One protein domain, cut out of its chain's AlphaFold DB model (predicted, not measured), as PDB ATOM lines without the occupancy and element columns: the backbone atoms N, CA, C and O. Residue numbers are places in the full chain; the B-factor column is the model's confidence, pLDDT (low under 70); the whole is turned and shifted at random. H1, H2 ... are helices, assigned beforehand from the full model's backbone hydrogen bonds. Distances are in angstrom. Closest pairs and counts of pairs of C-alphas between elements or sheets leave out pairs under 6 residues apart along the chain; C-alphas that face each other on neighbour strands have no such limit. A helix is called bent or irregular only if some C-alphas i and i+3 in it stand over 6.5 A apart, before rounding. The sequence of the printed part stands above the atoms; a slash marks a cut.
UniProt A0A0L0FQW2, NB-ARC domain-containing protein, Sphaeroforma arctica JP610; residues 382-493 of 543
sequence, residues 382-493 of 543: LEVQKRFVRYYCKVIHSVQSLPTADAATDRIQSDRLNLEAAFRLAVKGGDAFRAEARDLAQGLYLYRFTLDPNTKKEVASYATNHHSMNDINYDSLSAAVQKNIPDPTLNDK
ATOM      1  N   LEU A 382     182.877 197.969 183.696       83.00
ATOM      2  CA  LEU A 382     183.253 199.259 183.130       83.00
ATOM      3  C   LEU A 382     184.387 199.143 182.098       83.00
ATOM      4  O   LEU A 382     184.368 199.844 181.087       83.00
ATOM      5  N   GLU A 383     185.367 198.267 182.313       86.00
ATOM      6  CA  GLU A 383     186.488 198.115 181.386       86.00
ATOM      7  C   GLU A 383     186.065 197.405 180.093       86.00
ATOM      8  O   GLU A 383     186.467 197.810 179.000       86.00
ATOM      9  N   VAL A 384     185.168 196.418 180.193       89.81
ATOM     10  CA  VAL A 384     184.525 195.783 179.029       89.81
ATOM     11  C   VAL A 384     183.753 196.824 178.219       89.81
ATOM     12  O   VAL A 384     183.935 196.934 177.004       89.81
ATOM     13  N   GLN A 385     182.949 197.641 178.900       90.00
ATOM     14  CA  GLN A 385     182.170 198.713 178.289       90.00
ATOM     15  C   GLN A 385     183.061 199.759 177.599       90.00
ATOM     16  O   GLN A 385     182.786 200.145 176.462       90.00
ATOM     17  N   LYS A 386     184.177 200.165 178.223       89.88
ATOM     18  CA  LYS A 386     185.157 201.071 177.599       89.88
ATOM     19  C   LYS A 386     185.753 200.489 176.326       89.88
ATOM     20  O   LYS A 386     185.866 201.204 175.331       89.88
ATOM     21  N   ARG A 387     186.153 199.213 176.338       92.62
ATOM     22  CA  ARG A 387     186.700 198.551 175.142       92.62
ATOM     23  C   ARG A 387     185.671 198.491 174.024       92.62
ATOM     24  O   ARG A 387     186.012 198.825 172.894       92.62
ATOM     25  N   PHE A 388     184.427 198.157 174.353       94.44
ATOM     26  CA  PHE A 388     183.321 198.114 173.402       94.44
ATOM     27  C   PHE A 388     183.062 199.465 172.738       94.44
ATOM     28  O   PHE A 388     183.121 199.566 171.512       94.44
ATOM     29  N   VAL A 389     182.869 200.518 173.533       93.69
ATOM     30  CA  VAL A 389     182.635 201.875 173.021       93.69
ATOM     31  C   VAL A 389     183.805 202.331 172.144       93.69
ATOM     32  O   VAL A 389     183.603 202.742 171.003       93.69
ATOM     33  N   ARG A 390     185.048 202.175 172.619       92.75
ATOM     34  CA  ARG A 390     186.245 202.579 171.865       92.75
ATOM     35  C   ARG A 390     186.447 201.776 170.583       92.75
ATOM     36  O   ARG A 390     186.920 202.336 169.594       92.75
ATOM     37  N   TYR A 391     186.131 200.480 170.584       93.38
ATOM     38  CA  TYR A 391     186.182 199.651 169.381       93.38
ATOM     39  C   TYR A 391     185.212 200.193 168.327       93.38
ATOM     40  O   TYR A 391     185.615 200.436 167.192       93.38
ATOM     41  N   TYR A 392     183.971 200.487 168.711       92.88
ATOM     42  CA  TYR A 392     182.966 200.977 167.769       92.88
ATOM     43  C   TYR A 392     183.178 202.431 167.323       92.88
ATOM     44  O   TYR A 392     182.880 202.747 166.171       92.88
ATOM     45  N   CYS A 393     183.823 203.283 168.130       90.69
ATOM     46  CA  CYS A 393     184.363 204.558 167.636       90.69
ATOM     47  C   CYS A 393     185.391 204.334 166.516       90.69
ATOM     48  O   CYS A 393     185.339 204.997 165.483       90.69
ATOM     49  N   LYS A 394     186.313 203.371 166.677       90.12
ATOM     50  CA  LYS A 394     187.291 203.037 165.626       90.12
ATOM     51  C   LYS A 394     186.622 202.492 164.370       90.12
ATOM     52  O   LYS A 394     187.078 202.819 163.279       90.12
ATOM     53  N   VAL A 395     185.555 201.700 164.509       89.19
ATOM     54  CA  VAL A 395     184.763 201.239 163.360       89.19
ATOM     55  C   VAL A 395     184.217 202.443 162.596       89.19
ATOM     56  O   VAL A 395     184.481 202.544 161.402       89.19
ATOM     57  N   ILE A 396     183.567 203.400 163.266       84.44
ATOM     58  CA  ILE A 396     183.072 204.629 162.616       84.44
ATOM     59  C   ILE A 396     184.197 205.406 161.929       84.44
ATOM     60  O   ILE A 396     184.056 205.787 160.769       84.44
ATOM     61  N   HIS A 397     185.330 205.607 162.603       84.44
ATOM     62  CA  HIS A 397     186.471 206.319 162.017       84.44
ATOM     63  C   HIS A 397     187.043 205.588 160.794       84.44
ATOM     64  O   HIS A 397     187.428 206.224 159.816       84.44
ATOM     65  N   SER A 398     187.042 204.251 160.799       83.19
ATOM     66  CA  SER A 398     187.507 203.444 159.664       83.19
ATOM     67  C   SER A 398     186.606 203.561 158.435       83.19
ATOM     68  O   SER A 398     187.101 203.476 157.312       83.19
ATOM     69  N   VAL A 399     185.310 203.827 158.621       79.50
ATOM     70  CA  VAL A 399     184.355 203.957 157.511       79.50
ATOM     71  C   VAL A 399     184.731 205.117 156.581       79.50
ATOM     72  O   VAL A 399     184.575 205.003 155.369       79.50
ATOM     73  N   GLN A 400     185.324 206.188 157.118       69.50
ATOM     74  CA  GLN A 400     185.805 207.331 156.328       69.50
ATOM     75  C   GLN A 400     186.950 206.972 155.366       69.50
ATOM     76  O   GLN A 400     187.215 207.713 154.423       69.50
ATOM     77  N   SER A 401     187.639 205.852 155.608       74.75
ATOM     78  CA  SER A 401     188.755 205.376 154.784       74.75
ATOM     79  C   SER A 401     188.350 204.347 153.723       74.75
ATOM     80  O   SER A 401     189.201 203.899 152.954       74.75
ATOM     81  N   LEU A 402     187.070 203.956 153.675       75.94
ATOM     82  CA  LEU A 402     186.577 202.978 152.710       75.94
ATOM     83  C   LEU A 402     186.455 203.588 151.303       75.94
ATOM     84  O   LEU A 402     186.141 204.769 151.163       75.94
ATOM     85  N   PRO A 403     186.697 202.786 150.249       72.19
ATOM     86  CA  PRO A 403     186.816 203.296 148.884       72.19
ATOM     87  C   PRO A 403     185.475 203.708 148.263       72.19
ATOM     88  O   PRO A 403     185.479 204.457 147.290       72.19
ATOM     89  N   THR A 404     184.344 203.209 148.780       72.94
ATOM     90  CA  THR A 404     183.006 203.462 148.228       72.94
ATOM     91  C   THR A 404     181.952 203.681 149.314       72.94
ATOM     92  O   THR A 404     182.057 203.172 150.433       72.94
ATOM     93  N   ALA A 405     180.896 204.404 148.934       65.69
ATOM     94  CA  ALA A 405     179.645 204.566 149.679       65.69
ATOM     95  C   ALA A 405     179.033 203.268 150.183       65.69
ATOM     96  O   ALA A 405     178.603 203.173 151.334       65.69
ATOM     97  N   ASP A 406     178.965 202.294 149.282       68.19
ATOM     98  CA  ASP A 406     178.252 201.051 149.510       68.19
ATOM     99  C   ASP A 406     179.026 200.228 150.529       68.19
ATOM    100  O   ASP A 406     178.461 199.825 151.534       68.19
ATOM    101  N   ALA A 407     180.355 200.145 150.390       73.44
ATOM    102  CA  ALA A 407     181.207 199.492 151.380       73.44
ATOM    103  C   ALA A 407     181.090 200.146 152.768       73.44
ATOM    104  O   ALA A 407     181.081 199.457 153.790       73.44
ATOM    105  N   ALA A 408     180.989 201.478 152.816       74.38
ATOM    106  CA  ALA A 408     180.762 202.221 154.050       74.38
ATOM    107  C   ALA A 408     179.394 201.920 154.680       74.38
ATOM    108  O   ALA A 408     179.301 201.669 155.886       74.38
ATOM    109  N   THR A 409     178.346 201.906 153.861       74.94
ATOM    110  CA  THR A 409     176.973 201.616 154.283       74.94
ATOM    111  C   THR A 409     176.839 200.171 154.750       74.94
ATOM    112  O   THR A 409     176.326 199.943 155.844       74.94
ATOM    113  N   ASP A 410     177.375 199.213 154.000       80.38
ATOM    114  CA  ASP A 410     177.381 197.785 154.323       80.38
ATOM    115  C   ASP A 410     178.116 197.515 155.635       80.38
ATOM    116  O   ASP A 410     177.638 196.748 156.479       80.38
ATOM    117  N   ARG A 411     179.259 198.183 155.862       81.94
ATOM    118  CA  ARG A 411     179.994 198.059 157.126       81.94
ATOM    119  C   ARG A 411     179.152 198.543 158.302       81.94
ATOM    120  O   ARG A 411     179.094 197.861 159.324       81.94
ATOM    121  N   ILE A 412     178.487 199.688 158.165       82.38
ATOM    122  CA  ILE A 412     177.638 200.240 159.228       82.38
ATOM    123  C   ILE A 412     176.393 199.397 159.447       82.38
ATOM    124  O   ILE A 412     176.024 199.173 160.593       82.38
ATOM    125  N   GLN A 413     175.767 198.888 158.388       82.50
ATOM    126  CA  GLN A 413     174.618 197.995 158.507       82.50
ATOM    127  C   GLN A 413     174.994 196.692 159.216       82.50
ATOM    128  O   GLN A 413     174.275 196.264 160.121       82.50
ATOM    129  N   SER A 414     176.151 196.116 158.881       85.88
ATOM    130  CA  SER A 414     176.662 194.891 159.510       85.88
ATOM    131  C   SER A 414     176.904 195.055 161.014       85.88
ATOM    132  O   SER A 414     176.719 194.111 161.776       85.88
ATOM    133  N   ASP A 415     177.300 196.254 161.451       89.69
ATOM    134  CA  ASP A 415     177.590 196.582 162.852       89.69
ATOM    135  C   ASP A 415     176.497 197.425 163.536       89.69
ATOM    136  O   ASP A 415     176.673 197.838 164.683       89.69
ATOM    137  N   ARG A 416     175.353 197.661 162.875       87.38
ATOM    138  CA  ARG A 416     174.347 198.653 163.291       87.38
ATOM    139  C   ARG A 416     173.916 198.480 164.741       87.38
ATOM    140  O   ARG A 416     173.994 199.421 165.522       87.38
ATOM    141  N   LEU A 417     173.500 197.267 165.110       89.50
ATOM    142  CA  LEU A 417     173.016 196.972 166.464       89.50
ATOM    143  C   LEU A 417     174.081 197.263 167.526       89.50
ATOM    144  O   LEU A 417     173.771 197.801 168.588       89.50
ATOM    145  N   ASN A 418     175.340 196.946 167.229       93.56
ATOM    146  CA  ASN A 418     176.440 197.166 168.155       93.56
ATOM    147  C   ASN A 418     176.848 198.644 168.231       93.56
ATOM    148  O   ASN A 418     177.140 199.129 169.321       93.56
ATOM    149  N   LEU A 419     176.789 199.386 167.121       91.19
ATOM    150  CA  LEU A 419     176.999 200.837 167.102       91.19
ATOM    151  C   LEU A 419     175.920 201.579 167.907       91.19
ATOM    152  O   LEU A 419     176.240 202.456 168.709       91.19
ATOM    153  N   GLU A 420     174.650 201.201 167.742       89.44
ATOM    154  CA  GLU A 420     173.531 201.751 168.518       89.44
ATOM    155  C   GLU A 420     173.690 201.461 170.013       89.44
ATOM    156  O   GLU A 420     173.502 202.343 170.854       89.44
ATOM    157  N   ALA A 421     174.078 200.232 170.360       91.06
ATOM    158  CA  ALA A 421     174.356 199.856 171.740       91.06
ATOM    159  C   ALA A 421     175.543 200.635 172.321       91.06
ATOM    160  O   ALA A 421     175.449 201.121 173.448       91.06
ATOM    161  N   ALA A 422     176.622 200.813 171.554       93.19
ATOM    162  CA  ALA A 422     177.790 201.582 171.971       93.19
ATOM    163  C   ALA A 422     177.422 203.047 172.225       93.19
ATOM    164  O   ALA A 422     177.824 203.610 173.241       93.19
ATOM    165  N   PHE A 423     176.602 203.643 171.354       90.94
ATOM    166  CA  PHE A 423     176.128 205.014 171.520       90.94
ATOM    167  C   PHE A 423     175.297 205.173 172.796       90.94
ATOM    168  O   PHE A 423     175.605 206.028 173.626       90.94
ATOM    169  N   ARG A 424     174.289 204.316 173.007       89.62
ATOM    170  CA  ARG A 424     173.460 204.371 174.224       89.62
ATOM    171  C   ARG A 424     174.287 204.167 175.489       89.62
ATOM    172  O   ARG A 424     174.027 204.815 176.502       89.62
ATOM    173  N   LEU A 425     175.289 203.291 175.432       90.38
ATOM    174  CA  LEU A 425     176.201 203.063 176.545       90.38
ATOM    175  C   LEU A 425     177.044 204.305 176.842       90.38
ATOM    176  O   LEU A 425     177.123 204.722 177.998       90.38
ATOM    177  N   ALA A 426     177.619 204.922 175.808       89.00
ATOM    178  CA  ALA A 426     178.419 206.133 175.935       89.00
ATOM    179  C   ALA A 426     177.594 207.293 176.520       89.00
ATOM    180  O   ALA A 426     178.021 207.931 177.479       89.00
ATOM    181  N   VAL A 427     176.368 207.503 176.028       85.38
ATOM    182  CA  VAL A 427     175.445 208.515 176.570       85.38
ATOM    183  C   VAL A 427     175.123 208.241 178.042       85.38
ATOM    184  O   VAL A 427     175.165 209.156 178.863       85.38
ATOM    185  N   LYS A 428     174.838 206.983 178.402       86.25
ATOM    186  CA  LYS A 428     174.516 206.600 179.786       86.25
ATOM    187  C   LYS A 428     175.698 206.790 180.742       86.25
ATOM    188  O   LYS A 428     175.474 207.117 181.904       86.25
ATOM    189  N   GLY A 429     176.930 206.576 180.284       82.06
ATOM    190  CA  GLY A 429     178.121 206.747 181.121       82.06
ATOM    191  C   GLY A 429     178.576 208.202 181.302       82.06
ATOM    192  O   GLY A 429     179.518 208.442 182.057       82.06
ATOM    193  N   GLY A 430     177.905 209.171 180.670       80.25
ATOM    194  CA  GLY A 430     178.100 210.599 180.928       80.25
ATOM    195  C   GLY A 430     179.517 211.083 180.616       80.25
ATOM    196  O   GLY A 430     180.066 210.789 179.554       80.25
ATOM    197  N   ASP A 431     180.125 211.829 181.544       76.50
ATOM    198  CA  ASP A 431     181.435 212.462 181.330       76.50
ATOM    199  C   ASP A 431     182.559 211.461 181.014       76.50
ATOM    200  O   ASP A 431     183.496 211.812 180.298       76.50
ATOM    201  N   ALA A 432     182.447 210.206 181.466       77.19
ATOM    202  CA  ALA A 432     183.445 209.167 181.199       77.19
ATOM    203  C   ALA A 432     183.560 208.783 179.711       77.19
ATOM    204  O   ALA A 432     184.601 208.271 179.305       77.19
ATOM    205  N   PHE A 433     182.512 209.028 178.916       84.00
ATOM    206  CA  PHE A 433     182.444 208.685 177.490       84.00
ATOM    207  C   PHE A 433     182.031 209.868 176.614       84.00
ATOM    208  O   PHE A 433     181.526 209.683 175.510       84.00
ATOM    209  N   ARG A 434     182.184 211.106 177.092       81.12
ATOM    210  CA  ARG A 434     181.644 212.285 176.400       81.12
ATOM    211  C   ARG A 434     182.202 212.462 174.984       81.12
ATOM    212  O   ARG A 434     181.458 212.832 174.076       81.12
ATOM    213  N   ALA A 435     183.498 212.199 174.804       83.69
ATOM    214  CA  ALA A 435     184.150 212.259 173.498       83.69
ATOM    215  C   ALA A 435     183.646 211.134 172.585       83.69
ATOM    216  O   ALA A 435     183.236 211.384 171.456       83.69
ATOM    217  N   GLU A 436     183.577 209.909 173.103       89.00
ATOM    218  CA  GLU A 436     183.093 208.752 172.359       89.00
ATOM    219  C   GLU A 436     181.609 208.867 171.980       89.00
ATOM    220  O   GLU A 436     181.234 208.533 170.859       89.00
ATOM    221  N   ALA A 437     180.761 209.398 172.864       85.56
ATOM    222  CA  ALA A 437     179.353 209.661 172.584       85.56
ATOM    223  C   ALA A 437     179.185 210.678 171.444       85.56
ATOM    224  O   ALA A 437     178.300 210.513 170.604       85.56
ATOM    225  N   ARG A 438     180.048 211.704 171.383       82.56
ATOM    226  CA  ARG A 438     180.088 212.668 170.273       82.56
ATOM    227  C   ARG A 438     180.500 211.996 168.961       82.56
ATOM    228  O   ARG A 438     179.789 212.162 167.971       82.56
ATOM    229  N   ASP A 439     181.587 211.227 168.962       83.31
ATOM    230  CA  ASP A 439     182.077 210.517 167.772       83.31
ATOM    231  C   ASP A 439     181.023 209.543 167.221       83.31
ATOM    232  O   ASP A 439     180.730 209.536 166.022       83.31
ATOM    233  N   LEU A 440     180.406 208.754 168.109       86.38
ATOM    234  CA  LEU A 440     179.355 207.800 167.756       86.38
ATOM    235  C   LEU A 440     178.106 208.498 167.217       86.38
ATOM    236  O   LEU A 440     177.570 208.068 166.197       86.38
ATOM    237  N   ALA A 441     177.665 209.590 167.850       81.19
ATOM    238  CA  ALA A 441     176.527 210.372 167.373       81.19
ATOM    239  C   ALA A 441     176.781 210.955 165.978       81.19
ATOM    240  O   ALA A 441     175.915 210.862 165.110       81.19
ATOM    241  N   GLN A 442     177.968 211.527 165.746       74.38
ATOM    242  CA  GLN A 442     178.334 212.103 164.453       74.38
ATOM    243  C   GLN A 442     178.361 211.037 163.357       74.38
ATOM    244  O   GLN A 442     177.766 211.237 162.298       74.38
ATOM    245  N   GLY A 443     179.001 209.896 163.617       75.00
ATOM    246  CA  GLY A 443     179.029 208.787 162.670       75.00
ATOM    247  C   GLY A 443     177.634 208.243 162.386       75.00
ATOM    248  O   GLY A 443     177.234 208.193 161.232       75.00
ATOM    249  N   LEU A 444     176.842 207.917 163.410       77.19
ATOM    250  CA  LEU A 444     175.484 207.391 163.221       77.19
ATOM    251  C   LEU A 444     174.558 208.381 162.506       77.19
ATOM    252  O   LEU A 444     173.729 207.968 161.697       77.19
ATOM    253  N   TYR A 445     174.715 209.685 162.742       70.94
ATOM    254  CA  TYR A 445     173.918 210.706 162.067       70.94
ATOM    255  C   TYR A 445     174.162 210.747 160.550       70.94
ATOM    256  O   TYR A 445     173.207 210.905 159.786       70.94
ATOM    257  N   LEU A 446     175.410 210.557 160.099       66.38
ATOM    258  CA  LEU A 446     175.739 210.488 158.667       66.38
ATOM    259  C   LEU A 446     175.023 209.324 157.966       66.38
ATOM    260  O   LEU A 446     174.701 209.423 156.786       66.38
ATOM    261  N   TYR A 447     174.693 208.269 158.714       66.69
ATOM    262  CA  TYR A 447     174.011 207.077 158.214       66.69
ATOM    263  C   TYR A 447     172.602 206.922 158.798       66.69
ATOM    264  O   TYR A 447     172.040 205.833 158.795       66.69
ATOM    265  N   ARG A 448     171.973 208.018 159.245       65.31
ATOM    266  CA  ARG A 448     170.664 208.028 159.934       65.31
ATOM    267  C   ARG A 448     169.511 207.345 159.191       65.31
ATOM    268  O   ARG A 448     168.477 207.066 159.793       65.31
ATOM    269  N   PHE A 449     169.651 207.124 157.886       63.44
ATOM    270  CA  PHE A 449     168.671 206.424 157.053       63.44
ATOM    271  C   PHE A 449     168.645 204.912 157.298       63.44
ATOM    272  O   PHE A 449     167.664 204.267 156.941       63.44
ATOM    273  N   THR A 450     169.690 204.353 157.913       62.59
ATOM    274  CA  THR A 450     169.786 202.926 158.248       62.59
ATOM    275  C   THR A 450     169.362 202.623 159.689       62.59
ATOM    276  O   THR A 450     169.293 201.455 160.062       62.59
ATOM    277  N   LEU A 451     169.065 203.652 160.496       65.44
ATOM    278  CA  LEU A 451     168.724 203.524 161.917       65.44
ATOM    279  C   LEU A 451     167.233 203.281 162.132       65.44
ATOM    280  O   LEU A 451     166.388 203.758 161.370       65.44
ATOM    281  N   ASP A 452     166.896 202.609 163.233       68.31
ATOM    282  CA  ASP A 452     165.502 202.513 163.651       68.31
ATOM    283  C   ASP A 452     164.944 203.889 164.096       68.31
ATOM    284  O   ASP A 452     165.704 204.780 164.507       68.31
ATOM    285  N   PRO A 453     163.611 204.092 164.051       70.06
ATOM    286  CA  PRO A 453     163.001 205.387 164.348       70.06
ATOM    287  C   PRO A 453     163.303 205.944 165.745       70.06
ATOM    288  O   PRO A 453     163.324 207.164 165.911       70.06
ATOM    289  N   ASN A 454     163.515 205.088 166.750       71.75
ATOM    290  CA  ASN A 454     163.796 205.537 168.113       71.75
ATOM    291  C   ASN A 454     165.247 205.991 168.230       71.75
ATOM    292  O   ASN A 454     165.489 207.101 168.699       71.75
ATOM    293  N   THR A 455     166.193 205.204 167.716       69.25
ATOM    294  CA  THR A 455     167.610 205.600 167.663       69.25
ATOM    295  C   THR A 455     167.788 206.900 166.891       69.25
ATOM    296  O   THR A 455     168.501 207.797 167.339       69.25
ATOM    297  N   LYS A 456     167.087 207.062 165.763       71.38
ATOM    298  CA  LYS A 456     167.125 208.305 164.986       71.38
ATOM    299  C   LYS A 456     166.718 209.522 165.828       71.38
ATOM    300  O   LYS A 456     167.376 210.557 165.759       71.38
ATOM    301  N   LYS A 457     165.668 209.394 166.649       75.62
ATOM    302  CA  LYS A 457     165.227 210.448 167.580       75.62
ATOM    303  C   LYS A 457     166.227 210.682 168.712       75.62
ATOM    304  O   LYS A 457     166.459 211.831 169.070       75.62
ATOM    305  N   GLU A 458     166.820 209.624 169.262       76.44
ATOM    306  CA  GLU A 458     167.831 209.718 170.324       76.44
ATOM    307  C   GLU A 458     169.085 210.458 169.843       76.44
ATOM    308  O   GLU A 458     169.532 211.395 170.504       76.44
ATOM    309  N   VAL A 459     169.613 210.094 168.669       73.88
ATOM    310  CA  VAL A 459     170.787 210.743 168.064       73.88
ATOM    311  C   VAL A 459     170.495 212.213 167.751       73.88
ATOM    312  O   VAL A 459     171.308 213.077 168.080       73.88
ATOM    313  N   ALA A 460     169.323 212.517 167.180       70.38
ATOM    314  CA  ALA A 460     168.907 213.894 166.906       70.38
ATOM    315  C   ALA A 460     168.767 214.721 168.197       70.38
ATOM    316  O   ALA A 460     169.316 215.813 168.296       70.38
ATOM    317  N   SER A 461     168.112 214.174 169.223       75.00
ATOM    318  CA  SER A 461     167.962 214.831 170.527       75.00
ATOM    319  C   SER A 461     169.313 215.092 171.200       75.00
ATOM    320  O   SER A 461     169.566 216.189 171.703       75.00
ATOM    321  N   TYR A 462     170.221 214.111 171.185       74.81
ATOM    322  CA  TYR A 462     171.565 214.273 171.740       74.81
ATOM    323  C   TYR A 462     172.321 215.414 171.049       74.81
ATOM    324  O   TYR A 462     172.913 216.266 171.717       74.81
ATOM    325  N   ALA A 463     172.238 215.462 169.720       66.75
ATOM    326  CA  ALA A 463     172.867 216.472 168.890       66.75
ATOM    327  C   ALA A 463     172.370 217.901 169.167       66.75
ATOM    328  O   ALA A 463     173.193 218.808 169.321       66.75
ATOM    329  N   THR A 464     171.051 218.091 169.281       66.56
ATOM    330  CA  THR A 464     170.436 219.387 169.603       66.56
ATOM    331  C   THR A 464     170.857 219.879 170.989       66.56
ATOM    332  O   THR A 464     171.203 221.046 171.153       66.56
ATOM    333  N   ASN A 465     170.891 218.986 171.983       66.56
ATOM    334  CA  ASN A 465     171.133 219.352 173.382       66.56
ATOM    335  C   ASN A 465     172.595 219.688 173.713       66.56
ATOM    336  O   ASN A 465     172.853 220.376 174.696       66.56
ATOM    337  N   HIS A 466     173.564 219.202 172.932       63.84
ATOM    338  CA  HIS A 466     174.987 219.334 173.273       63.84
ATOM    339  C   HIS A 466     175.733 220.393 172.447       63.84
ATOM    340  O   HIS A 466     176.956 220.463 172.554       63.84
ATOM    341  N   HIS A 467     175.040 221.182 171.605       54.22
ATOM    342  CA  HIS A 467     175.631 222.139 170.642       54.22
ATOM    343  C   HIS A 467     176.822 221.573 169.841       54.22
ATOM    344  O   HIS A 467     177.618 222.304 169.256       54.22
ATOM    345  N   SER A 468     176.932 220.244 169.777       49.59
ATOM    346  CA  SER A 468     178.079 219.528 169.226       49.59
ATOM    347  C   SER A 468     178.105 219.574 167.697       49.59
ATOM    348  O   SER A 468     179.047 219.070 167.090       49.59
ATOM    349  N   MET A 469     177.065 220.153 167.093       45.34
ATOM    350  CA  MET A 469     176.873 220.268 165.654       45.34
ATOM    351  C   MET A 469     177.308 221.611 165.064       45.34
ATOM    352  O   MET A 469     177.460 221.680 163.853       45.34
ATOM    353  N   ASN A 470     177.576 222.644 165.872       41.62
ATOM    354  CA  ASN A 470     178.016 223.943 165.337       41.62
ATOM    355  C   ASN A 470     179.442 223.904 164.745       41.62
ATOM    356  O   ASN A 470     179.770 224.740 163.913       41.62
ATOM    357  N   ASP A 471     180.253 222.905 165.116       41.06
ATOM    358  CA  ASP A 471     181.561 222.618 164.496       41.06
ATOM    359  C   ASP A 471     181.491 221.516 163.425       41.06
ATOM    360  O   ASP A 471     182.489 221.194 162.775       41.06
ATOM    361  N   ILE A 472     180.327 220.886 163.248       43.56
ATOM    362  CA  ILE A 472     180.124 219.911 162.184       43.56
ATOM    363  C   ILE A 472     179.810 220.736 160.950       43.56
ATOM    364  O   ILE A 472     178.685 221.188 160.759       43.56
ATOM    365  N   ASN A 473     180.829 220.962 160.122       42.50
ATOM    366  CA  ASN A 473     180.635 221.545 158.805       42.50
ATOM    367  C   ASN A 473     179.830 220.548 157.961       42.50
ATOM    368  O   ASN A 473     180.378 219.671 157.290       42.50
ATOM    369  N   TYR A 474     178.514 220.658 158.094       42.12
ATOM    370  CA  TYR A 474     177.520 219.798 157.484       42.12
ATOM    371  C   TYR A 474     177.658 219.753 155.977       42.12
ATOM    372  O   TYR A 474     177.608 218.667 155.407       42.12
ATOM    373  N   ASP A 475     177.946 220.901 155.375       38.47
ATOM    374  CA  ASP A 475     178.174 221.033 153.944       38.47
ATOM    375  C   ASP A 475     179.485 220.368 153.520       38.47
ATOM    376  O   ASP A 475     179.564 219.811 152.436       38.47
ATOM    377  N   SER A 476     180.516 220.347 154.371       40.22
ATOM    378  CA  SER A 476     181.789 219.674 154.064       40.22
ATOM    379  C   SER A 476     181.749 218.167 154.287       40.22
ATOM    380  O   SER A 476     182.406 217.433 153.555       40.22
ATOM    381  N   LEU A 477     180.983 217.687 155.269       38.72
ATOM    382  CA  LEU A 477     180.767 216.258 155.510       38.72
ATOM    383  C   LEU A 477     179.762 215.673 154.522       38.72
ATOM    384  O   LEU A 477     180.029 214.606 153.982       38.72
ATOM    385  N   SER A 478     178.673 216.385 154.206       42.44
ATOM    386  CA  SER A 478     177.797 216.006 153.097       42.44
ATOM    387  C   SER A 478     178.539 216.101 151.773       42.44
ATOM    388  O   SER A 478     178.364 215.200 150.977       42.44
ATOM    389  N   ALA A 479     179.416 217.090 151.549       42.75
ATOM    390  CA  ALA A 479     180.235 217.161 150.336       42.75
ATOM    391  C   ALA A 479     181.339 216.095 150.281       42.75
ATOM    392  O   ALA A 479     181.679 215.657 149.190       42.75
ATOM    393  N   ALA A 480     181.913 215.663 151.411       39.53
ATOM    394  CA  ALA A 480     182.893 214.571 151.470       39.53
ATOM    395  C   ALA A 480     182.231 213.204 151.245       39.53
ATOM    396  O   ALA A 480     182.773 212.363 150.530       39.53
ATOM    397  N   VAL A 481     181.030 213.024 151.796       43.41
ATOM    398  CA  VAL A 481     180.139 211.900 151.508       43.41
ATOM    399  C   VAL A 481     179.713 211.969 150.031       43.41
ATOM    400  O   VAL A 481     180.034 211.069 149.277       43.41
ATOM    401  N   GLN A 482     179.172 213.076 149.526       45.81
ATOM    402  CA  GLN A 482     178.802 213.274 148.111       45.81
ATOM    403  C   GLN A 482     179.984 213.170 147.127       45.81
ATOM    404  O   GLN A 482     179.777 212.798 145.977       45.81
ATOM    405  N   LYS A 483     181.230 213.462 147.537       45.38
ATOM    406  CA  LYS A 483     182.433 213.250 146.706       45.38
ATOM    407  C   LYS A 483     182.811 211.775 146.560       45.38
ATOM    408  O   LYS A 483     183.402 211.423 145.545       45.38
ATOM    409  N   ASN A 484     182.498 210.951 147.560       40.91
ATOM    410  CA  ASN A 484     182.852 209.528 147.623       40.91
ATOM    411  C   ASN A 484     181.634 208.590 147.463       40.91
ATOM    412  O   ASN A 484     181.794 207.369 147.438       40.91
ATOM    413  N   ILE A 485     180.427 209.155 147.330       42.09
ATOM    414  CA  ILE A 485     179.163 208.466 147.066       42.09
ATOM    415  C   ILE A 485     178.598 208.919 145.715       42.09
ATOM    416  O   ILE A 485     177.983 209.982 145.638       42.09
ATOM    417  N   PRO A 486     178.765 208.132 144.635       40.84
ATOM    418  CA  PRO A 486     178.144 208.423 143.355       40.84
ATOM    419  C   PRO A 486     176.766 207.746 143.279       40.84
ATOM    420  O   PRO A 486     176.578 206.829 142.487       40.84
ATOM    421  N   ASP A 487     175.800 208.179 144.096       43.34
ATOM    422  CA  ASP A 487     174.394 207.781 143.917       43.34
ATOM    423  C   ASP A 487     173.465 209.014 143.918       43.34
ATOM    424  O   ASP A 487     173.244 209.629 144.968       43.34
ATOM    425  N   PRO A 488     172.909 209.407 142.754       42.78
ATOM    426  CA  PRO A 488     172.008 210.552 142.647       42.78
ATOM    427  C   PRO A 488     170.677 210.350 143.391       42.78
ATOM    428  O   PRO A 488     170.046 211.337 143.762       42.78
ATOM    429  N   THR A 489     170.267 209.112 143.693       45.31
ATOM    430  CA  THR A 489     168.997 208.839 144.393       45.31
ATOM    431  C   THR A 489     169.044 209.150 145.895       45.31
ATOM    432  O   THR A 489     167.999 209.361 146.521       45.31
ATOM    433  N   LEU A 490     170.245 209.232 146.481       44.66
ATOM    434  CA  LEU A 490     170.446 209.657 147.869       44.66
ATOM    435  C   LEU A 490     170.310 211.177 148.029       44.66
ATOM    436  O   LEU A 490     169.783 211.631 149.044       44.66
ATOM    437  N   ASN A 491     170.727 211.957 147.026       42.84
ATOM    438  CA  ASN A 491     170.633 213.420 147.056       42.84
ATOM    439  C   ASN A 491     169.180 213.909 147.057       42.84
ATOM    440  O   ASN A 491     168.848 214.807 147.832       42.84
ATOM    441  N   ASP A 492     168.302 213.283 146.272       42.44
ATOM    442  CA  ASP A 492     166.877 213.641 146.242       42.44
ATOM    443  C   ASP A 492     166.185 213.306 147.574       42.44
ATOM    444  O   ASP A 492     165.464 214.129 148.137       42.44
ATOM    445  N   LYS A 493     166.503 212.148 148.176       43.62
ATOM    446  CA  LYS A 493     165.985 211.762 149.503       43.62
ATOM    447  C   LYS A 493     166.545 212.612 150.650       43.62
ATOM    448  O   LYS A 493     165.874 212.776 151.667       43.62
TER     449      LYS A 493
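This is residues 382 to 493 of the 543 residues of the protein "NB-ARC domain-containing protein" of Sphaeroforma arctica JP610 (UniProt A0A0L0FQW2). H1, arm H2b and H3 pack into a core, with H4 packed on H3 and H5 and H6 trailing loosely. Here are 112 residues with six named helices, H1 to H6, no named strand: all helix. The whole is compact, radius of gyration of the C-alphas 13.8 A, spanning 43 by 27 by 24 A.

Start at H1, residues 382 to 399, in a hairpin with H2a, residues 405 to 414. H2, one helix by hydrogen bonds, is bent: C-alphas 414 and 417 are 8.1 A apart. H2b, residues 417 to 428, makes a hairpin with H3, residues 430 to 446, irregular with C-alphas 432 and 435 8.3 A apart. H3 touches H4, residues 453 to 465; closest C-alphas, Ala 441 and Val 459, 5.8 A. H5, residues 474 to 484, and H6, residues 488 to 493, touch no helix. O i to N i+4 pairs are within hydrogen-bond range throughout, except H3, 11 of 13, and H6, 0 of 2, with 2 of 3 O i to N i+3.

Find C-alpha 382 at (183.253, 199.259, 183.130); H1 runs 26.1 A. H6 ends at (165.985, 211.762, 149.503).

The printed part has no cut and no long link; 42 residues have pLDDT under 70, among them residues 463 to 493.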